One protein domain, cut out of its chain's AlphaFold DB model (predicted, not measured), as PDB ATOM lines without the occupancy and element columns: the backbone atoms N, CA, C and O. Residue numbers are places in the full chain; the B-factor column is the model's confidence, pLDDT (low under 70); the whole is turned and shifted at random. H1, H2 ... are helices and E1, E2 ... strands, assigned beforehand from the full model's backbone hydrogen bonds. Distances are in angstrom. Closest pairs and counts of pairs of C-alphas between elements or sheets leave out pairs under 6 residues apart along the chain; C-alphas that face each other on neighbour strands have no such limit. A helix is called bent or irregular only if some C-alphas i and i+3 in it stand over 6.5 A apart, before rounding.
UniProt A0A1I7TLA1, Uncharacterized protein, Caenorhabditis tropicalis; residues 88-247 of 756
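AT A GLANCE: This is residues 88 to 247 of the 756 residues of an uncharacterized protein of Caenorhabditis tropicalis (UniProt A0A1I7TLA1). An elongated up-and-down bundle of six helices, each running against the one before it in the chain, with H2 in the middle and H1, H4, H5 and H6 round it, while H3 packs on H1 and H6. A small antiparallel sheet of two strands, E1 and E2, is at one end of the bundle. The 160 printed residues hold named elements in the order E1 H1 H2 E2 H3 H4 H5 H6, and the class is mostly helix. The whole is compact, with a radius of gyration of the C-alphas of 16.9 A and spans of 58 by 38 by 24 A.

HOW THE PARTS SIT: E1, residues 96 to 99, and E2, residues 144 to 146, are antiparallel neighbours at 147 degrees; N 98 and O 145 are 3.0 A apart, within hydrogen-bond range. Residues 89 to 90 pair antiparallel with residues 96 to 97 of E1. H1, residues 100 to 114, and H2, residues 121 to 136, form a helical hairpin; their closest C-alphas, Tyr 104 and Leu 131, are 5.8 A apart. H2 is the hub, touching four helices. It touches H5, residues 198 to 214, at a shallow tilt of 11 degrees, opposite ways, closest at C-alphas 122 and 211, 6.3 A. With residues 122 to 127 alone it touches H6, residues 221 to 246, closest at C-alphas 123 and 231, 6.2 A. With residues 130 to 134 alone it touches H4, residues 181 to 195, closest at C-alphas 133 and 195, 6.0 A. H4 and H5 form a hairpin at a steep tilt of 37 degrees, only just past shallow. H3, residues 149 to 165, touches H1, closest at C-alphas 160 and 114, 6.0 A, and H6, closest at C-alphas 155 and 237, 6.1 A; it is apart from H2. In H2 and H3 every O i to N i+4 pair is within hydrogen-bond range; H1 has 9 of 11, H4 8 of 11, H5 11 of 13 and H6 20 of 22.

IN THESE COORDINATES: E1 begins at C-alpha 96, (67.806, -23.933, 94.456), and spans 10.8 A; E2 spans 7.1 A. H1 spans 21.9 A, H2 22.5 A, H3 24.8 A, H4 22.3 A and H5 25.4 A. H1 is only just irregular, C-alphas 101 and 104 being 6.9 A apart; H4 is irregular, with 7.2 A between C-alphas 192 and 195. H6, 35.6 A, has a kink of 26 degrees near residue 240 and ends at C-alpha 246, (56.629, -22.437, 79.721).

THE WHOLE: The C-alphas farthest apart, Pro 92 and Gly 219, are 58.3 A apart. The printed part has no cut. The link from H3 to H4, residues 166 to 180, is long. Mean pLDDT of the printed part is 85.1; residues 116 to 119, 166 to 174, 193 to 199 and 246 to 247 are under 70.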
ATOM      1  N   ILE A  88      61.894 -27.017  98.625       95.31
ATOM      2  CA  ILE A  88      62.949 -26.393  97.812       95.31
ATOM      3  C   ILE A  88      64.167 -27.316  97.851       95.31
ATOM      4  O   ILE A  88      64.829 -27.455  98.881       95.31
ATOM      5  N   TYR A  89      64.443 -27.959  96.723       95.69
ATOM      6  CA  TYR A  89      65.553 -28.888  96.539       95.69
ATOM      7  C   TYR A  89      66.838 -28.127  96.203       95.69
ATOM      8  O   TYR A  89      66.793 -26.977  95.753       95.69
ATOM      9  N   LYS A  90      68.000 -28.757  96.416       95.62
ATOM     10  CA  LYS A  90      69.306 -28.142  96.131       95.62
ATOM     11  C   LYS A  90      70.213 -29.065  95.329       95.62
ATOM     12  O   LYS A  90      70.248 -30.272  95.569       95.62
ATOM     13  N   SER A  91      70.965 -28.498  94.389       93.75
ATOM     14  CA  SER A  91      72.066 -29.220  93.742       93.75
ATOM     15  C   SER A  91      73.295 -29.289  94.662       93.75
ATOM     16  O   SER A  91      73.398 -28.500  95.607       93.75
ATOM     17  N   PRO A  92      74.283 -30.165  94.392       87.50
ATOM     18  CA  PRO A  92      75.584 -30.129  95.065       87.50
ATOM     19  C   PRO A  92      76.308 -28.775  94.957       87.50
ATOM     20  O   PRO A  92      77.178 -28.486  95.771       87.50
ATOM     21  N   LYS A  93      75.932 -27.928  93.983       89.56
ATOM     22  CA  LYS A  93      76.447 -26.558  93.793       89.56
ATOM     23  C   LYS A  93      75.681 -25.514  94.633       89.56
ATOM     24  O   LYS A  93      75.900 -24.321  94.469       89.56
ATOM     25  N   GLY A  94      74.740 -25.937  95.487       92.56
ATOM     26  CA  GLY A  94      73.939 -25.077  96.372       92.56
ATOM     27  C   GLY A  94      72.779 -24.323  95.705       92.56
ATOM     28  O   GLY A  94      71.986 -23.698  96.413       92.56
ATOM     29  N   LYS A  95      72.651 -24.400  94.372       94.19
ATOM     30  CA  LYS A  95      71.558 -23.795  93.591       94.19
ATOM     31  C   LYS A  95      70.203 -24.394  93.992       94.19
ATOM     32  O   LYS A  95      70.119 -25.588  94.272       94.19
ATOM     33  N   GLU A  96      69.154 -23.574  93.989       96.50
ATOM     34  CA  GLU A  96      67.806 -23.933  94.456       96.50
ATOM     35  C   GLU A  96      66.861 -24.299  93.300       96.50
ATOM     36  O   GLU A  96      66.830 -23.610  92.278       96.50
ATOM     37  N   TYR A  97      66.066 -25.358  93.486       96.06
ATOM     38  CA  TYR A  97      65.160 -25.933  92.484       96.06
ATOM     39  C   TYR A  97      63.817 -26.348  93.096       96.06
ATOM     40  O   TYR A  97      63.736 -26.687  94.277       96.06
ATOM     41  N   ILE A  98      62.774 -26.372  92.270       95.88
ATOM     42  CA  ILE A  98      61.441 -26.909  92.588       95.88
ATOM     43  C   ILE A  98      60.932 -27.757  91.420       95.88
ATOM     44  O   ILE A  98      61.439 -27.645  90.303       95.88
ATOM     45  N   TYR A  99      59.913 -28.581  91.656       95.12
ATOM     46  CA  TYR A  99      59.138 -29.165  90.564       95.12
ATOM     47  C   TYR A  99      58.222 -28.106  89.947       95.12
ATOM     48  O   TYR A  99      57.653 -27.274  90.655       95.12
ATOM     49  N   LYS A 100      58.053 -28.144  88.625       93.25
ATOM     50  CA  LYS A 100      57.259 -27.162  87.873       93.25
ATOM     51  C   LYS A 100      55.785 -27.164  88.265       93.25
ATOM     52  O   LYS A 100      55.169 -26.105  88.300       93.25
ATOM     53  N   ILE A 101      55.241 -28.323  88.642       92.25
ATOM     54  CA  ILE A 101      53.867 -28.444  89.150       92.25
ATOM     55  C   ILE A 101      53.634 -27.609  90.427       92.25
ATOM     56  O   ILE A 101      52.553 -27.055  90.608       92.25
ATOM     57  N   ASP A 102      54.662 -27.424  91.266       94.69
ATOM     58  CA  ASP A 102      54.573 -26.615  92.489       94.69
ATOM     59  C   ASP A 102      54.769 -25.107  92.246       94.69
ATOM     60  O   ASP A 102      54.550 -24.320  93.170       94.69
ATOM     61  N   LEU A 103      55.146 -24.672  91.034       94.25
ATOM     62  CA  LEU A 103      55.368 -23.256  90.696       94.25
ATOM     63  C   LEU A 103      54.162 -22.389  91.089       94.25
ATOM     64  O   LEU A 103      54.311 -21.348  91.732       94.25
ATOM     65  N   TYR A 104      52.960 -22.862  90.766       93.31
ATOM     66  CA  TYR A 104      51.701 -22.180  91.054       93.31
ATOM     67  C   TYR A 104      51.388 -22.133  92.556       93.31
ATOM     68  O   TYR A 104      50.858 -21.132  93.040       93.31
ATOM     69  N   THR A 105      51.821 -23.144  93.318       94.25
ATOM     70  CA  THR A 105      51.799 -23.131  94.788       94.25
ATOM     71  C   THR A 105      52.705 -22.033  95.344       94.25
ATOM     72  O   THR A 105      52.299 -21.300  96.248       94.25
ATOM     73  N   VAL A 106      53.911 -21.856  94.790       94.56
ATOM     74  CA  VAL A 106      54.820 -20.776  95.219       94.56
ATOM     75  C   VAL A 106      54.227 -19.402  94.902       94.56
ATOM     76  O   VAL A 106      54.162 -18.541  95.781       94.56
ATOM     77  N   ILE A 107      53.740 -19.219  93.671       94.75
ATOM     78  CA  ILE A 107      53.121 -17.975  93.200       94.75
ATOM     79  C   ILE A 107      51.916 -17.607  94.076       94.75
ATOM     80  O   ILE A 107      51.866 -16.496  94.607       94.75
ATOM     81  N   TYR A 108      50.982 -18.540  94.301       93.62
ATOM     82  CA  TYR A 108      49.823 -18.297  95.164       93.62
ATOM     83  C   TYR A 108      50.237 -17.890  96.575       93.62
ATOM     84  O   TYR A 108      49.666 -16.952  97.129       93.62
ATOM     85  N   ARG A 109      51.224 -18.572  97.169       91.06
ATOM     86  CA  ARG A 109      51.674 -18.262  98.530       91.06
ATOM     87  C   ARG A 109      52.244 -16.854  98.635       91.06
ATOM     88  O   ARG A 109      51.825 -16.120  99.525       91.06
ATOM     89  N   VAL A 110      53.107 -16.444  97.704       91.88
ATOM     90  CA  VAL A 110      53.662 -15.081  97.676       91.88
ATOM     91  C   VAL A 110      52.559 -14.033  97.492       91.88
ATOM     92  O   VAL A 110      52.540 -13.036  98.216       91.88
ATOM     93  N   LEU A 111      51.586 -14.273  96.605       89.81
ATOM     94  CA  LEU A 111      50.423 -13.393  96.435       89.81
ATOM     95  C   LEU A 111      49.568 -13.318  97.714       89.81
ATOM     96  O   LEU A 111      49.259 -12.230  98.194       89.81
ATOM     97  N   HIS A 112      49.212 -14.459  98.302       86.25
ATOM     98  CA  HIS A 112      48.368 -14.560  99.496       86.25
ATOM     99  C   HIS A 112      49.027 -13.970 100.755       86.25
ATOM    100  O   HIS A 112      48.333 -13.395 101.598       86.25
ATOM    101  N   GLU A 113      50.350 -14.085 100.883       85.75
ATOM    102  CA  GLU A 113      51.139 -13.415 101.921       85.75
ATOM    103  C   GLU A 113      51.164 -11.886 101.675       85.75
ATOM    104  O   GLU A 113      50.888 -11.123 102.603       85.75
ATOM    105  N   SER A 114      51.344 -11.434 100.424       83.31
ATOM    106  CA  SER A 114      51.354 -10.003 100.044       83.31
ATOM    107  C   SER A 114      49.996  -9.296 100.210       83.31
ATOM    108  O   SER A 114      49.949  -8.133 100.608       83.31
ATOM    109  N   MET A 115      48.872  -9.984  99.961       76.25
ATOM    110  CA  MET A 115      47.514  -9.435 100.154       76.25
ATOM    111  C   MET A 115      47.184  -9.139 101.635       76.25
ATOM    112  O   MET A 115      46.303  -8.327 101.941       76.25
ATOM    113  N   GLY A 116      47.887  -9.779 102.577       68.62
ATOM    114  CA  GLY A 116      47.808  -9.487 104.010       68.62
ATOM    115  C   GLY A 116      46.385  -9.551 104.584       68.62
ATOM    116  O   GLY A 116      45.753 -10.607 104.613       68.62
ATOM    117  N   LYS A 117      45.883  -8.410 105.083       59.16
ATOM    118  CA  LYS A 117      44.519  -8.272 105.634       59.16
ATOM    119  C   LYS A 117      43.447  -7.962 104.577       59.16
ATOM    120  O   LYS A 117      42.268  -8.150 104.864       59.16
ATOM    121  N   ILE A 118      43.809  -7.500 103.375       59.78
ATOM    122  CA  ILE A 118      42.848  -7.050 102.348       59.78
ATOM    123  C   ILE A 118      42.482  -8.236 101.447       59.78
ATOM    124  O   ILE A 118      42.827  -8.308 100.270       59.78
ATOM    125  N   LYS A 119      41.786  -9.215 102.033       65.38
ATOM    126  CA  LYS A 119      41.396 -10.450 101.345       65.38
ATOM    127  C   LYS A 119      40.052 -10.289 100.643       65.38
ATOM    128  O   LYS A 119      39.006 -10.627 101.193       65.38
ATOM    129  N   CYS A 120      40.076  -9.788  99.407       78.69
ATOM    130  CA  CYS A 120      38.907  -9.890  98.535       78.69
ATOM    131  C   CYS A 120      38.697 -11.355  98.125       78.69
ATOM    132  O   CYS A 120      39.530 -11.933  97.426       78.69
ATOM    133  N   LYS A 121      37.567 -11.943  98.542       85.19
ATOM    134  CA  LYS A 121      37.207 -13.335  98.237       85.19
ATOM    135  C   LYS A 121      37.173 -13.603  96.730       85.19
ATOM    136  O   LYS A 121      37.857 -14.517  96.288       85.19
ATOM    137  N   LEU A 122      36.475 -12.769  95.955       88.56
ATOM    138  CA  LEU A 122      36.365 -12.919  94.499       88.56
ATOM    139  C   LEU A 122      37.736 -12.884  93.807       88.56
ATOM    140  O   LEU A 122      38.014 -13.731  92.964       88.56
ATOM    141  N   VAL A 123      38.617 -11.944  94.171       88.56
ATOM    142  CA  VAL A 123      39.968 -11.868  93.585       88.56
ATOM    143  C   VAL A 123      40.785 -13.110  93.960       88.56
ATOM    144  O   VAL A 123      41.427 -13.692  93.094       88.56
ATOM    145  N   ASN A 124      40.701 -13.587  95.207       88.44
ATOM    146  CA  ASN A 124      41.383 -14.811  95.639       88.44
ATOM    147  C   ASN A 124      40.855 -16.069  94.918       88.44
ATOM    148  O   ASN A 124      41.650 -16.889  94.469       88.44
ATOM    149  N   GLU A 125      39.534 -16.221  94.781       88.31
ATOM    150  CA  GLU A 125      38.906 -17.318  94.023       88.31
ATOM    151  C   GLU A 125      39.269 -17.238  92.523       88.31
ATOM    152  O   GLU A 125      39.567 -18.265  91.918       88.31
ATOM    153  N   SER A 126      39.370 -16.029  91.949       89.50
ATOM    154  CA  SER A 126      39.817 -15.800  90.559       89.50
ATOM    155  C   SER A 126      41.291 -16.177  90.336       89.50
ATOM    156  O   SER A 126      41.630 -16.752  89.303       89.50
ATOM    157  N   ILE A 127      42.171 -15.885  91.303       90.50
ATOM    158  CA  ILE A 127      43.594 -16.273  91.259       90.50
ATOM    159  C   ILE A 127      43.736 -17.796  91.355       90.50
ATOM    160  O   ILE A 127      44.489 -18.379  90.578       90.50
ATOM    161  N   ILE A 128      43.001 -18.451  92.264       90.56
ATOM    162  CA  ILE A 128      43.003 -19.921  92.380       90.56
ATOM    163  C   ILE A 128      42.530 -20.560  91.071       90.56
ATOM    164  O   ILE A 128      43.189 -21.468  90.576       90.56
ATOM    165  N   TYR A 129      41.443 -20.057  90.477       89.50
ATOM    166  CA  TYR A 129      40.948 -20.516  89.176       89.50
ATOM    167  C   TYR A 129      42.004 -20.381  88.060       89.50
ATOM    168  O   TYR A 129      42.287 -21.354  87.361       89.50
ATOM    169  N   HIS A 130      42.660 -19.222  87.932       89.81
ATOM    170  CA  HIS A 130      43.708 -19.032  86.922       89.81
ATOM    171  C   HIS A 130      44.896 -19.984  87.121       89.81
ATOM    172  O   HIS A 130      45.352 -20.626  86.176       89.81
ATOM    173  N   LEU A 131      45.372 -20.115  88.362       91.12
ATOM    174  CA  LEU A 131      46.493 -20.989  88.702       91.12
ATOM    175  C   LEU A 131      46.154 -22.476  88.515       91.12
ATOM    176  O   LEU A 131      47.023 -23.226  88.090       91.12
ATOM    177  N   LYS A 132      44.901 -22.902  88.742       89.88
ATOM    178  CA  LYS A 132      44.424 -24.255  88.397       89.88
ATOM    179  C   LYS A 132      44.469 -24.523  86.892       89.88
ATOM    180  O   LYS A 132      44.879 -25.609  86.492       89.88
ATOM    181  N   ASN A 133      44.078 -23.549  86.067       86.94
ATOM    182  CA  ASN A 133      44.151 -23.693  84.612       86.94
ATOM    183  C   ASN A 133      45.613 -23.866  84.159       86.94
ATOM    184  O   ASN A 133      45.912 -24.815  83.435       86.94
ATOM    185  N   LEU A 134      46.545 -23.052  84.669       88.12
ATOM    186  CA  LEU A 134      47.980 -23.225  84.396       88.12
ATOM    187  C   LEU A 134      48.536 -24.565  84.935       88.12
ATOM    188  O   LEU A 134      49.285 -25.245  84.241       88.12
ATOM    189  N   GLU A 135      48.106 -25.013  86.119       89.62
ATOM    190  CA  GLU A 135      48.469 -26.317  86.708       89.62
ATOM    191  C   GLU A 135      47.922 -27.521  85.909       89.62
ATOM    192  O   GLU A 135      48.451 -28.636  86.006       89.62
ATOM    193  N   SER A 136      46.866 -27.324  85.111       86.75
ATOM    194  CA  SER A 136      46.316 -28.354  84.220       86.75
ATOM    195  C   SER A 136      47.091 -28.493  82.903       86.75
ATOM    196  O   SER A 136      47.095 -29.574  82.322       86.75
ATOM    197  N   LEU A 137      47.810 -27.444  82.482       85.81
ATOM    198  CA  LEU A 137      48.662 -27.441  81.285       85.81
ATOM    199  C   LEU A 137      50.044 -28.087  81.508       85.81
ATOM    200  O   LEU A 137      50.759 -28.355  80.543       85.81
ATOM    201  N   VAL A 138      50.436 -28.364  82.758       87.06
ATOM    202  CA  VAL A 138      51.687 -29.079  83.069       87.06
ATOM    203  C   VAL A 138      51.527 -30.564  82.749       87.06
ATOM    204  O   VAL A 138      50.995 -31.328  83.553       87.06
ATOM    205  N   THR A 139      52.017 -30.972  81.578       87.25
ATOM    206  CA  THR A 139      52.005 -32.370  81.122       87.25
ATOM    207  C   THR A 139      53.032 -33.235  81.852       87.25
ATOM    208  O   THR A 139      52.698 -34.327  82.294       87.25
ATOM    209  N   ASN A 140      54.263 -32.740  82.024       89.62
ATOM    210  CA  ASN A 140      55.328 -33.447  82.732       89.62
ATOM    211  C   ASN A 140      55.348 -33.062  84.224       89.62
ATOM    212  O   ASN A 140      55.845 -31.995  84.587       89.62
ATOM    213  N   HIS A 141      54.846 -33.939  85.102       91.12
ATOM    214  CA  HIS A 141      54.890 -33.716  86.554       91.12
ATOM    215  C   HIS A 141      56.290 -33.924  87.179       91.12
ATOM    216  O   HIS A 141      56.518 -33.426  88.285       91.12
ATOM    217  N   SER A 142      57.235 -34.613  86.519       93.12
ATOM    218  CA  SER A 142      58.620 -34.752  87.008       93.12
ATOM    219  C   SER A 142      59.552 -33.600  86.599       93.12
ATOM    220  O   SER A 142      60.656 -33.511  87.140       93.12
ATOM    221  N   GLU A 143      59.113 -32.681  85.724       92.62
ATOM    222  CA  GLU A 143      59.906 -31.520  85.295       92.62
ATOM    223  C   GLU A 143      60.322 -30.649  86.495       92.62
ATOM    224  O   GLU A 143      59.488 -30.189  87.281       92.62
ATOM    225  N   MET A 144      61.624 -30.374  86.604       93.88
ATOM    226  CA  MET A 144      62.192 -29.462  87.596       93.88
ATOM    227  C   MET A 144      62.662 -28.158  86.954       93.88
ATOM    228  O   MET A 144      63.156 -28.141  85.830       93.88
ATOM    229  N   ILE A 145      62.551 -27.065  87.707       93.31
ATOM    230  CA  ILE A 145      62.956 -25.716  87.301       93.31
ATOM    231  C   ILE A 145      63.807 -25.058  88.394       93.31
ATOM    232  O   ILE A 145      63.673 -25.375  89.581       93.31
ATOM    233  N   LYS A 146      64.691 -24.128  88.002       93.81
ATOM    234  CA  LYS A 146      65.394 -23.241  88.948       93.81
ATOM    235  C   LYS A 146      64.344 -22.478  89.763       93.81
ATOM    236  O   LYS A 146      63.361 -22.002  89.205       93.81
ATOM    237  N   TYR A 147      64.547 -22.347  91.070       94.44
ATOM    238  CA  TYR A 147      63.625 -21.609  91.931       94.44
ATOM    239  C   TYR A 147      63.609 -20.105  91.552       94.44
ATOM    240  O   TYR A 147      64.668 -19.469  91.619       94.44
ATOM    241  N   PRO A 148      62.454 -19.509  91.178       93.44
ATOM    242  CA  PRO A 148      62.372 -18.155  90.607       93.44
ATOM    243  C   PRO A 148      62.435 -17.041  91.671       93.44
ATOM    244  O   PRO A 148      61.592 -16.148  91.723       93.44
ATOM    245  N   ARG A 149      63.438 -17.101  92.557       93.25
ATOM    246  CA  ARG A 149      63.572 -16.250  93.755       93.25
ATOM    247  C   ARG A 149      63.460 -14.753  93.461       93.25
ATOM    248  O   ARG A 149      62.724 -14.069  94.160       93.25
ATOM    249  N   GLU A 150      64.172 -14.273  92.446       92.38
ATOM    250  CA  GLU A 150      64.184 -12.860  92.040       92.38
ATOM    251  C   GLU A 150      62.784 -12.413  91.586       92.38
ATOM    252  O   GLU A 150      62.198 -11.525  92.199       92.38
ATOM    253  N   LYS A 151      62.173 -13.124  90.625       92.19
ATOM    254  CA  LYS A 151      60.832 -12.809  90.098       92.19
ATOM    255  C   LYS A 151      59.722 -12.861  91.149       92.19
ATOM    256  O   LYS A 151      58.749 -12.113  91.067       92.19
ATOM    257  N   LEU A 152      59.843 -13.748  92.135       93.94
ATOM    258  CA  LEU A 152      58.890 -13.834  93.242       93.94
ATOM    259  C   LEU A 152      58.989 -12.618  94.175       93.94
ATOM    260  O   LEU A 152      57.957 -12.141  94.645       93.94
ATOM    261  N   GLU A 153      60.191 -12.088  94.417       93.81
ATOM    262  CA  GLU A 153      60.376 -10.847  95.178       93.81
ATOM    263  C   GLU A 153      59.969  -9.607  94.345       93.81
ATOM    264  O   GLU A 153      59.267  -8.748  94.878       93.81
ATOM    265  N   ASP A 154      60.256  -9.565  93.033       92.25
ATOM    266  CA  ASP A 154      59.762  -8.525  92.100       92.25
ATOM    267  C   ASP A 154      58.221  -8.420  92.140       92.25
ATOM    268  O   ASP A 154      57.640  -7.335  92.291       92.25
ATOM    269  N   MET A 155      57.541  -9.570  92.044       92.25
ATOM    270  CA  MET A 155      56.082  -9.676  92.119       92.25
ATOM    271  C   MET A 155      55.564  -9.213  93.486       92.25
ATOM    272  O   MET A 155      54.633  -8.414  93.564       92.25
ATOM    273  N   LYS A 156      56.170  -9.684  94.578       91.62
ATOM    274  CA  LYS A 156      55.825  -9.328  95.965       91.62
ATOM    275  C   LYS A 156      55.951  -7.828  96.229       91.62
ATOM    276  O   LYS A 156      55.052  -7.246  96.840       91.62
ATOM    277  N   GLU A 157      57.013  -7.183  95.749       90.19
ATOM    278  CA  GLU A 157      57.185  -5.733  95.861       90.19
ATOM    279  C   GLU A 157      56.132  -4.987  95.027       90.19
ATOM    280  O   GLU A 157      55.476  -4.072  95.531       90.19
ATOM    281  N   THR A 158      55.903  -5.424  93.784       89.00
ATOM    282  CA  THR A 158      54.895  -4.847  92.878       89.00
ATOM    283  C   THR A 158      53.490  -4.905  93.482       89.00
ATOM    284  O   THR A 158      52.801  -3.885  93.564       89.00
ATOM    285  N   ILE A 159      53.076  -6.069  93.989       86.50
ATOM    286  CA  ILE A 159      51.775  -6.250  94.642       86.50
ATOM    287  C   ILE A 159      51.694  -5.450  95.951       86.50
ATOM    288  O   ILE A 159      50.672  -4.815  96.211       86.50
ATOM    289  N   SER A 160      52.771  -5.384  96.741       84.25
ATOM    290  CA  SER A 160      52.806  -4.581  97.976       84.25
ATOM    291  C   SER A 160      52.619  -3.080  97.712       84.25
ATOM    292  O   SER A 160      51.860  -2.422  98.426       84.25
ATOM    293  N   LYS A 161      53.244  -2.535  96.657       83.25
ATOM    294  CA  LYS A 161      53.041  -1.143  96.211       83.25
ATOM    295  C   LYS A 161      51.583  -0.883  95.818       83.25
ATOM    296  O   LYS A 161      50.987   0.090  96.283       83.25
ATOM    297  N   LEU A 162      50.976  -1.784  95.043       79.56
ATOM    298  CA  LEU A 162      49.579  -1.672  94.601       79.56
ATOM    299  C   LEU A 162      48.579  -1.738  95.764       79.56
ATOM    300  O   LEU A 162      47.627  -0.961  95.796       79.56
ATOM    301  N   PHE A 163      48.807  -2.598  96.761       75.75
ATOM    302  CA  PHE A 163      47.951  -2.664  97.954       75.75
ATOM    303  C   PHE A 163      48.093  -1.467  98.902       75.75
ATOM    304  O   PHE A 163      47.215  -1.274  99.748       75.75
ATOM    305  N   ASN A 164      49.146  -0.659  98.764       73.50
ATOM    306  CA  ASN A 164      49.246   0.638  99.431       73.50
ATOM    307  C   ASN A 164      48.481   1.720  98.647       73.50
ATOM    308  O   ASN A 164      47.671   2.416  99.253       73.50
ATOM    309  N   ALA A 165      48.622   1.788  97.317       71.06
ATOM    310  CA  ALA A 165      47.837   2.701  96.469       71.06
ATOM    311  C   ALA A 165      46.315   2.444  96.570       71.06
ATOM    312  O   ALA A 165      45.519   3.372  96.676       71.06
ATOM    313  N   LEU A 166      45.888   1.176  96.670       67.38
ATOM    314  CA  LEU A 166      44.484   0.802  96.919       67.38
ATOM    315  C   LEU A 166      43.894   1.359  98.229       67.38
ATOM    316  O   LEU A 166      42.671   1.374  98.366       67.38
ATOM    317  N   ARG A 167      44.723   1.787  99.193       64.00
ATOM    318  CA  ARG A 167      44.280   2.423 100.452       64.00
ATOM    319  C   ARG A 167      44.190   3.948 100.360       64.00
ATOM    320  O   ARG A 167      43.672   4.558 101.287       64.00
ATOM    321  N   LEU A 168      44.706   4.534  99.280       55.53
ATOM    322  CA  LEU A 168      44.736   5.974  99.007       55.53
ATOM    323  C   LEU A 168      43.731   6.382  97.907       55.53
ATOM    324  O   LEU A 168      43.631   7.549  97.564       55.53
ATOM    325  N   ASP A 169      42.950   5.422  97.396       59.78
ATOM    326  CA  ASP A 169      41.903   5.559  96.366       59.78
ATOM    327  C   ASP A 169      42.339   5.936  94.929       59.78
ATOM    328  O   ASP A 169      41.516   5.819  94.014       59.78
ATOM    329  N   ASP A 170      43.627   6.219  94.696       57.62
ATOM    330  CA  ASP A 170      44.231   6.666  93.418       57.62
ATOM    331  C   ASP A 170      43.828   5.868  92.154       57.62
ATOM    332  O   ASP A 170      43.775   6.399  91.045       57.62
ATOM    333  N   LEU A 171      43.552   4.566  92.289       59.22
ATOM    334  CA  LEU A 171      43.333   3.650  91.155       59.22
ATOM    335  C   LEU A 171      42.029   3.884  90.368       59.22
ATOM    336  O   LEU A 171      41.849   3.292  89.304       59.22
ATOM    337  N   ASN A 172      41.114   4.720  90.864       57.06
ATOM    338  CA  ASN A 172      39.805   4.931  90.238       57.06
ATOM    339  C   ASN A 172      39.790   5.958  89.090       57.06
ATOM    340  O   ASN A 172      38.870   5.916  88.280       57.06
ATOM    341  N   GLU A 173      40.744   6.891  89.009       59.19
ATOM    342  CA  GLU A 173      40.588   8.094  88.163       59.19
ATOM    343  C   GLU A 173      40.661   7.851  86.643       59.19
ATOM    344  O   GLU A 173      40.322   8.736  85.861       59.19
ATOM    345  N   LYS A 174      41.128   6.671  86.206       63.91
ATOM    346  CA  LYS A 174      41.419   6.372  84.786       63.91
ATOM    347  C   LYS A 174      40.851   5.039  84.280       63.91
ATOM    348  O   LYS A 174      41.133   4.655  83.148       63.91
ATOM    349  N   ALA A 175      40.082   4.321  85.099       74.44
ATOM    350  CA  ALA A 175      39.517   3.018  84.741       74.44
ATOM    351  C   ALA A 175      38.096   3.152  84.163       74.44
ATOM    352  O   ALA A 175      37.294   3.945  84.658       74.44
ATOM    353  N   GLU A 176      37.752   2.349  83.149       83.44
ATOM    354  CA  GLU A 176      36.370   2.288  82.660       83.44
ATOM    355  C   GLU A 176      35.483   1.585  83.699       83.44
ATOM    356  O   GLU A 176      35.657   0.396  83.985       83.44
ATOM    357  N   LEU A 177      34.521   2.329  84.250       87.69
ATOM    358  CA  LEU A 177      33.580   1.829  85.246       87.69
ATOM    359  C   LEU A 177      32.811   0.608  84.721       87.69
ATOM    360  O   LEU A 177      32.266   0.628  83.616       87.69
ATOM    361  N   ILE A 178      32.741  -0.434  85.548       90.81
ATOM    362  CA  ILE A 178      31.944  -1.627  85.264       90.81
ATOM    363  C   ILE A 178      30.447  -1.302  85.280       90.81
ATOM    364  O   ILE A 178      29.966  -0.650  86.203       90.81
ATOM    365  N   LYS A 179      29.722  -1.759  84.255       90.06
ATOM    366  CA  LYS A 179      28.323  -1.362  83.993       90.06
ATOM    367  C   LYS A 179      27.301  -2.285  84.658       90.06
ATOM    368  O   LYS A 179      26.357  -1.813  85.285       90.06
ATOM    369  N   ASP A 180      27.502  -3.592  84.529       92.06
ATOM    370  CA  ASP A 180      26.586  -4.639  84.986       92.06
ATOM    371  C   ASP A 180      27.329  -5.981  85.161       92.06
ATOM    372  O   ASP A 180      28.557  -6.050  85.070       92.06
ATOM    373  N   SER A 181      26.597  -7.057  85.463       91.50
ATOM    374  CA  SER A 181      27.164  -8.398  85.652       91.50
ATOM    375  C   SER A 181      27.714  -9.042  84.377       91.50
ATOM    376  O   SER A 181      28.637  -9.846  84.486       91.50
ATOM    377  N   GLU A 182      27.205  -8.696  83.193       93.19
ATOM    378  CA  GLU A 182      27.722  -9.226  81.927       93.19
ATOM    379  C   GLU A 182      29.052  -8.546  81.571       93.19
ATOM    380  O   GLU A 182      30.010  -9.216  81.190       93.19
ATOM    381  N   ASP A 183      29.171  -7.237  81.825       93.81
ATOM    382  CA  ASP A 183      30.445  -6.512  81.739       93.81
ATOM    383  C   ASP A 183      31.491  -7.075  82.726       93.81
ATOM    384  O   ASP A 183      32.657  -7.223  82.356       93.81
ATOM    385  N   VAL A 184      31.095  -7.490  83.943       92.12
ATOM    386  CA  VAL A 184      31.991  -8.251  84.846       92.12
ATOM    387  C   VAL A 184      32.416  -9.577  84.214       92.12
ATOM    388  O   VAL A 184      33.615  -9.857  84.166       92.12
ATOM    389  N   ILE A 185      31.466 -10.398  83.753       91.38
ATOM    390  CA  ILE A 185      31.749 -11.719  83.167       91.38
ATOM    391  C   ILE A 185      32.723 -11.574  81.999       91.38
ATOM    392  O   ILE A 185      33.779 -12.211  81.999       91.38
ATOM    393  N   GLN A 186      32.422 -10.692  81.048       90.69
ATOM    394  CA  GLN A 186      33.239 -10.508  79.857       90.69
ATOM    395  C   GLN A 186      34.627  -9.953  80.200       90.69
ATOM    396  O   GLN A 186      35.628 -10.490  79.718       90.69
ATOM    397  N   LYS A 187      34.732  -8.955  81.092       91.75
ATOM    398  CA  LYS A 187      36.033  -8.445  81.561       91.75
ATOM    399  C   LYS A 187      36.858  -9.554  82.225       91.75
ATOM    400  O   LYS A 187      38.011  -9.748  81.832       91.75
ATOM    401  N   TRP A 188      36.279 -10.363  83.118       92.06
ATOM    402  CA  TRP A 188      36.971 -11.518  83.716       92.06
ATOM    403  C   TRP A 188      37.424 -12.535  82.656       92.06
ATOM    404  O   TRP A 188      38.584 -12.955  82.693       92.06
ATOM    405  N   LYS A 189      36.582 -12.872  81.667       88.81
ATOM    406  CA  LYS A 189      36.968 -13.766  80.559       88.81
ATOM    407  C   LYS A 189      38.192 -13.251  79.790       88.81
ATOM    408  O   LYS A 189      39.103 -14.039  79.542       88.81
ATOM    409  N   THR A 190      38.281 -11.951  79.469       88.19
ATOM    410  CA  THR A 190      39.441 -11.399  78.718       88.19
ATOM    411  C   THR A 190      40.789 -11.569  79.427       88.19
ATOM    412  O   THR A 190      41.832 -11.651  78.769       88.19
ATOM    413  N   VAL A 191      40.779 -11.639  80.760       86.75
ATOM    414  CA  VAL A 191      41.981 -11.810  81.586       86.75
ATOM    415  C   VAL A 191      42.262 -13.291  81.864       86.75
ATOM    416  O   VAL A 191      43.421 -13.697  81.851       86.75
ATOM    417  N   LEU A 192      41.225 -14.103  82.094       84.31
ATOM    418  CA  LEU A 192      41.368 -15.451  82.656       84.31
ATOM    419  C   LEU A 192      41.256 -16.598  81.637       84.31
ATOM    420  O   LEU A 192      41.863 -17.646  81.859       84.31
ATOM    421  N   ASN A 193      40.531 -16.431  80.524       69.00
ATOM    422  CA  ASN A 193      40.207 -17.547  79.614       69.00
ATOM    423  C   ASN A 193      41.309 -17.869  78.590       69.00
ATOM    424  O   ASN A 193      41.119 -18.727  77.734       69.00
ATOM    425  N   LYS A 194      42.490 -17.248  78.698       60.91
ATOM    426  CA  LYS A 194      43.637 -17.501  77.803       60.91
ATOM    427  C   LYS A 194      44.215 -18.925  77.893       60.91
ATOM    428  O   LYS A 194      45.052 -19.279  77.070       60.91
ATOM    429  N   CYS A 195      43.793 -19.718  78.882       54.50
ATOM    430  CA  CYS A 195      44.381 -21.016  79.236       54.50
ATOM    431  C   CYS A 195      43.330 -22.097  79.595       54.50
ATOM    432  O   CYS A 195      43.668 -23.045  80.296       54.50
ATOM    433  N   GLY A 196      42.050 -21.926  79.227       57.22
ATOM    434  CA  GLY A 196      40.930 -22.702  79.792       57.22
ATOM    435  C   GLY A 196      40.135 -23.572  78.804       57.22
ATOM    436  O   GLY A 196      40.047 -23.264  77.619       57.22
ATOM    437  N   THR A 197      39.500 -24.639  79.311       60.84
ATOM    438  CA  THR A 197      38.510 -25.463  78.580       60.84
ATOM    439  C   THR A 197      37.079 -24.920  78.725       60.84
ATOM    440  O   THR A 197      36.798 -24.071  79.577       60.84
ATOM    441  N   LEU A 198      36.129 -25.479  77.964       60.09
ATOM    442  CA  LEU A 198      34.684 -25.222  78.107       60.09
ATOM    443  C   LEU A 198      34.120 -25.526  79.508       60.09
ATOM    444  O   LEU A 198      33.065 -25.006  79.872       60.09
ATOM    445  N   GLU A 199      34.785 -26.366  80.302       65.00
ATOM    446  CA  GLU A 199      34.393 -26.631  81.692       65.00
ATOM    447  C   GLU A 199      34.925 -25.553  82.637       65.00
ATOM    448  O   GLU A 199      34.203 -25.127  83.540       65.00
ATOM    449  N   SER A 200      36.127 -25.032  82.371       70.81
ATOM    450  CA  SER A 200      36.683 -23.902  83.120       70.81
ATOM    451  C   SER A 200      35.812 -22.641  82.982       70.81
ATOM    452  O   SER A 200      35.552 -21.969  83.977       70.81
ATOM    453  N   GLU A 201      35.217 -22.382  81.804       76.19
ATOM    454  CA  GLU A 201      34.247 -21.284  81.643       76.19
ATOM    455  C   GLU A 201      33.043 -21.414  82.594       76.19
ATOM    456  O   GLU A 201      32.565 -20.413  83.132       76.19
ATOM    457  N   LYS A 202      32.561 -22.642  82.833       82.12
ATOM    458  CA  LYS A 202      31.455 -22.905  83.767       82.12
ATOM    459  C   LYS A 202      31.896 -22.693  85.215       82.12
ATOM    460  O   LYS A 202      31.143 -22.111  85.990       82.12
ATOM    461  N   GLU A 203      33.110 -23.113  85.575       82.62
ATOM    462  CA  GLU A 203      33.676 -22.868  86.907       82.62
ATOM    463  C   GLU A 203      33.847 -21.362  87.186       82.62
ATOM    464  O   GLU A 203      33.452 -20.887  88.254       82.62
ATOM    465  N   LEU A 204      34.327 -20.587  86.207       85.88
ATOM    466  CA  LEU A 204      34.420 -19.127  86.302       85.88
ATOM    467  C   LEU A 204      33.047 -18.475  86.535       85.88
ATOM    468  O   LEU A 204      32.913 -17.627  87.419       85.88
ATOM    469  N   LEU A 205      32.017 -18.890  85.790       87.75
ATOM    470  CA  LEU A 205      30.649 -18.398  85.989       87.75
ATOM    471  C   LEU A 205      30.105 -18.751  87.384       87.75
ATOM    472  O   LEU A 205      29.446 -17.919  88.002       87.75
ATOM    473  N   VAL A 206      30.425 -19.931  87.926       87.12
ATOM    474  CA  VAL A 206      30.055 -20.304  89.305       87.12
ATOM    475  C   VAL A 206      30.750 -19.408  90.338       87.12
ATOM    476  O   VAL A 206      30.090 -18.951  91.271       87.12
ATOM    477  N   VAL A 207      32.042 -19.099  90.176       86.12
ATOM    478  CA  VAL A 207      32.783 -18.172  91.063       86.12
ATOM    479  C   VAL A 207      32.200 -16.752  91.021       86.12
ATOM    480  O   VAL A 207      32.052 -16.104  92.064       86.12
ATOM    481  N   LEU A 208      31.835 -16.276  89.829       90.69
ATOM    482  CA  LEU A 208      31.238 -14.955  89.629       90.69
ATOM    483  C   LEU A 208      29.823 -14.864  90.211       90.69
ATOM    484  O   LEU A 208      29.578 -13.991  91.041       90.69
ATOM    485  N   ASN A 209      28.932 -15.801  89.880       90.00
ATOM    486  CA  ASN A 209      27.550 -15.811  90.371       90.00
ATOM    487  C   ASN A 209      27.490 -15.913  91.903       90.00
ATOM    488  O   ASN A 209      26.884 -15.060  92.548       90.00
ATOM    489  N   LYS A 210      28.262 -16.835  92.495       88.44
ATOM    490  CA  LYS A 210      28.461 -16.957  93.953       88.44
ATOM    491  C   LYS A 210      28.906 -15.641  94.601       88.44
ATOM    492  O   LYS A 210      28.592 -15.387  95.765       88.44
ATOM    493  N   SER A 211      29.656 -14.805  93.880       87.88
ATOM    494  CA  SER A 211      30.064 -13.477  94.347       87.88
ATOM    495  C   SER A 211      28.955 -12.434  94.182       87.88
ATOM    496  O   SER A 211      28.780 -11.616  95.084       87.88
ATOM    497  N   PHE A 212      28.184 -12.479  93.090       91.69
ATOM    498  CA  PHE A 212      27.024 -11.611  92.859       91.69
ATOM    499  C   PHE A 212      25.924 -11.827  93.910       91.69
ATOM    500  O   PHE A 212      25.400 -10.845  94.430       91.69
ATOM    501  N   ASP A 213      25.654 -13.077  94.306       89.31
ATOM    502  CA  ASP A 213      24.673 -13.430  95.350       89.31
ATOM    503  C   ASP A 213      24.952 -12.721  96.689       89.31
ATOM    504  O   ASP A 213      24.040 -12.302  97.399       89.31
ATOM    505  N   HIS A 214      26.235 -12.576  97.038       86.62
ATOM    506  CA  HIS A 214      26.689 -11.962  98.292       86.62
ATOM    507  C   HIS A 214      27.002 -10.461  98.149       86.62
ATOM    508  O   HIS A 214      27.219  -9.770  99.147       86.62
ATOM    509  N   CYS A 215      27.116  -9.963  96.919       88.00
ATOM    510  CA  CYS A 215      27.551  -8.609  96.598       88.00
ATOM    511  C   CYS A 215      27.084  -8.228  95.178       88.00
ATOM    512  O   CYS A 215      27.893  -8.253  94.249       88.00
ATOM    513  N   PRO A 216      25.806  -7.855  94.979       91.50
ATOM    514  CA  PRO A 216      25.283  -7.538  93.651       91.50
ATOM    515  C   PRO A 216      26.101  -6.448  92.949       91.50
ATOM    516  O   PRO A 216      26.487  -5.464  93.578       91.50
ATOM    517  N   VAL A 217      26.358  -6.605  91.643       91.88
ATOM    518  CA  VAL A 217      27.192  -5.655  90.873       91.88
ATOM    519  C   VAL A 217      26.583  -4.253  90.870       91.88
ATOM    520  O   VAL A 217      27.302  -3.272  91.051       91.88
ATOM    521  N   ARG A 218      25.251  -4.172  90.755       91.94
ATOM    522  CA  ARG A 218      24.483  -2.929  90.873       91.94
ATOM    523  C   ARG A 218      24.650  -2.324  92.274       91.94
ATOM    524  O   ARG A 218      24.353  -2.981  93.270       91.94
ATOM    525  N   GLY A 219      25.107  -1.078  92.349       89.06
ATOM    526  CA  GLY A 219      25.508  -0.394  93.583       89.06
ATOM    527  C   GLY A 219      26.923  -0.736  94.081       89.06
ATOM    528  O   GLY A 219      27.357  -0.196  95.098       89.06
ATOM    529  N   ASN A 220      27.657  -1.619  93.394       89.88
ATOM    530  CA  ASN A 220      29.046  -1.990  93.692       89.88
ATOM    531  C   ASN A 220      29.977  -1.802  92.471       89.88
ATOM    532  O   ASN A 220      31.096  -2.315  92.463       89.88
ATOM    533  N   GLU A 221      29.569  -1.041  91.457       90.69
ATOM    534  CA  GLU A 221      30.248  -0.861  90.164       90.69
ATOM    535  C   GLU A 221      31.722  -0.453  90.342       90.69
ATOM    536  O   GLU A 221      32.642  -1.102  89.834       90.69
ATOM    537  N   LYS A 222      31.977   0.570  91.172       87.06
ATOM    538  CA  LYS A 222      33.335   1.048  91.506       87.06
ATOM    539  C   LYS A 222      34.180  -0.014  92.226       87.06
ATOM    540  O   LYS A 222      35.393  -0.068  92.049       87.06
ATOM    541  N   LYS A 223      33.553  -0.870  93.034       87.06
ATOM    542  CA  LYS A 223      34.213  -1.938  93.803       87.06
ATOM    543  C   LYS A 223      34.589  -3.116  92.898       87.06
ATOM    544  O   LYS A 223      35.718  -3.588  92.979       87.06
ATOM    545  N   TYR A 224      33.705  -3.510  91.981       89.50
ATOM    546  CA  TYR A 224      34.025  -4.474  90.922       89.50
ATOM    547  C   TYR A 224      35.118  -3.950  89.982       89.50
ATOM    548  O   TYR A 224      36.039  -4.694  89.658       89.50
ATOM    549  N   THR A 225      35.092  -2.660  89.632       89.12
ATOM    550  CA  THR A 225      36.139  -2.020  88.809       89.12
ATOM    551  C   THR A 225      37.516  -2.102  89.485       89.12
ATOM    552  O   THR A 225      38.480  -2.552  88.868       89.12
ATOM    553  N   LYS A 226      37.608  -1.789  90.789       86.12
ATOM    554  CA  LYS A 226      38.840  -1.984  91.580       86.12
ATOM    555  C   LYS A 226      39.300  -3.443  91.635       86.12
ATOM    556  O   LYS A 226      40.499  -3.704  91.573       86.12
ATOM    557  N   PHE A 227      38.374  -4.397  91.764       88.31
ATOM    558  CA  PHE A 227      38.711  -5.825  91.743       88.31
ATOM    559  C   PHE A 227      39.249  -6.268  90.376       88.31
ATOM    560  O   PHE A 227      40.169  -7.084  90.341       88.31
ATOM    561  N   PHE A 228      38.729  -5.712  89.277       89.31
ATOM    562  CA  PHE A 228      39.190  -6.025  87.926       89.31
ATOM    563  C   PHE A 228      40.619  -5.545  87.673       89.31
ATOM    564  O   PHE A 228      41.468  -6.344  87.289       89.31
ATOM    565  N   GLU A 229      40.912  -4.269  87.936       86.56
ATOM    566  CA  GLU A 229      42.253  -3.715  87.701       86.56
ATOM    567  C   GLU A 229      43.309  -4.363  88.615       86.56
ATOM    568  O   GLU A 229      44.406  -4.686  88.159       86.56
ATOM    569  N   LEU A 230      42.958  -4.678  89.870       86.44
ATOM    570  CA  LEU A 230      43.813  -5.479  90.753       86.44
ATOM    571  C   LEU A 230      44.090  -6.877  90.173       86.44
ATOM    572  O   LEU A 230      45.244  -7.303  90.120       86.44
ATOM    573  N   LEU A 231      43.049  -7.592  89.728       89.50
ATOM    574  CA  LEU A 231      43.188  -8.931  89.152       89.50
ATOM    575  C   LEU A 231      44.045  -8.903  87.881       89.50
ATOM    576  O   LEU A 231      44.980  -9.683  87.763       89.50
ATOM    577  N   LYS A 232      43.773  -7.971  86.967       89.38
ATOM    578  CA  LYS A 232      44.502  -7.745  85.711       89.38
ATOM    579  C   LYS A 232      46.007  -7.564  85.932       89.38
ATOM    580  O   LYS A 232      46.797  -8.183  85.220       89.38
ATOM    581  N   ILE A 233      46.415  -6.788  86.941       88.69
ATOM    582  CA  ILE A 233      47.841  -6.619  87.262       88.69
ATOM    583  C   ILE A 233      48.422  -7.883  87.914       88.69
ATOM    584  O   ILE A 233      49.524  -8.289  87.549       88.69
ATOM    585  N   ILE A 234      47.686  -8.554  88.810       90.81
ATOM    586  CA  ILE A 234      48.124  -9.834  89.397       90.81
ATOM    587  C   ILE A 234      48.348 -10.888  88.303       90.81
ATOM    588  O   ILE A 234      49.423 -11.481  88.254       90.81
ATOM    589  N   ILE A 235      47.392 -11.085  87.391       91.62
ATOM    590  CA  ILE A 235      47.538 -12.035  86.280       91.62
ATOM    591  C   ILE A 235      48.714 -11.638  85.375       91.62
ATOM    592  O   ILE A 235      49.497 -12.505  85.000       91.62
ATOM    593  N   SER A 236      48.936 -10.343  85.116       90.75
ATOM    594  CA  SER A 236      50.121  -9.888  84.374       90.75
ATOM    595  C   SER A 236      51.449 -10.252  85.053       90.75
ATOM    596  O   SER A 236      52.413 -10.523  84.345       90.75
ATOM    597  N   GLN A 237      51.527 -10.269  86.389       91.69
ATOM    598  CA  GLN A 237      52.726 -10.728  87.107       91.69
ATOM    599  C   GLN A 237      52.896 -12.251  87.006       91.69
ATOM    600  O   GLN A 237      54.008 -12.730  86.792       91.69
ATOM    601  N   ILE A 238      51.795 -13.009  87.082       92.56
ATOM    602  CA  ILE A 238      51.809 -14.466  86.883       92.56
ATOM    603  C   ILE A 238      52.305 -14.800  85.468       92.56
ATOM    604  O   ILE A 238      53.194 -15.635  85.332       92.56
ATOM    605  N   SER A 239      51.815 -14.110  84.430       89.19
ATOM    606  CA  SER A 239      52.247 -14.316  83.038       89.19
ATOM    607  C   SER A 239      53.723 -13.979  82.785       89.19
ATOM    608  O   SER A 239      54.342 -14.615  81.938       89.19
ATOM    609  N   ILE A 240      54.311 -13.017  83.510       89.12
ATOM    610  CA  ILE A 240      55.752 -12.712  83.406       89.12
ATOM    611  C   ILE A 240      56.596 -13.888  83.915       89.12
ATOM    612  O   ILE A 240      57.602 -14.224  83.297       89.12
ATOM    613  N   ILE A 241      56.181 -14.524  85.015       90.69
ATOM    614  CA  ILE A 241      56.854 -15.720  85.541       90.69
ATOM    615  C   ILE A 241      56.596 -16.913  84.613       90.69
ATOM    616  O   ILE A 241      57.523 -17.623  84.245       90.69
ATOM    617  N   GLU A 242      55.346 -17.132  84.209       86.31
ATOM    618  CA  GLU A 242      54.931 -18.274  83.388       86.31
ATOM    619  C   GLU A 242      55.670 -18.323  82.039       86.31
ATOM    620  O   GLU A 242      56.217 -19.370  81.693       86.31
ATOM    621  N   ALA A 243      55.830 -17.185  81.355       83.88
ATOM    622  CA  ALA A 243      56.567 -17.107  80.092       83.88
ATOM    623  C   ALA A 243      58.046 -17.543  80.202       83.88
ATOM    624  O   ALA A 243      58.589 -18.100  79.249       83.88
ATOM    625  N   GLU A 244      58.694 -17.344  81.357       81.75
ATOM    626  CA  GLU A 244      60.087 -17.758  81.604       81.75
ATOM    627  C   GLU A 244      60.232 -19.294  81.701       81.75
ATOM    628  O   GLU A 244      61.270 -19.839  81.319       81.75
ATOM    629  N   TYR A 245      59.186 -20.001  82.155       78.50
ATOM    630  CA  TYR A 245      59.213 -21.447  82.442       78.50
ATOM    631  C   TYR A 245      58.361 -22.315  81.497       78.50
ATOM    632  O   TYR A 245      58.541 -23.537  81.471       78.50
ATOM    633  N   SER A 246      57.462 -21.725  80.705       66.06
ATOM    634  CA  SER A 246      56.629 -22.437  79.721       66.06
ATOM    635  C   SER A 246      57.205 -22.456  78.304       66.06
ATOM    636  O   SER A 246      56.876 -23.361  77.534       66.06
ATOM    637  N   LEU A 247      58.087 -21.517  77.939       51.31
ATOM    638  CA  LEU A 247      58.713 -21.505  76.614       51.31
ATOM    639  C   LEU A 247      59.694 -22.677  76.443       51.31
ATOM    640  O   LEU A 247      60.830 -22.651  76.916       51.31
TER     641      LEU A 247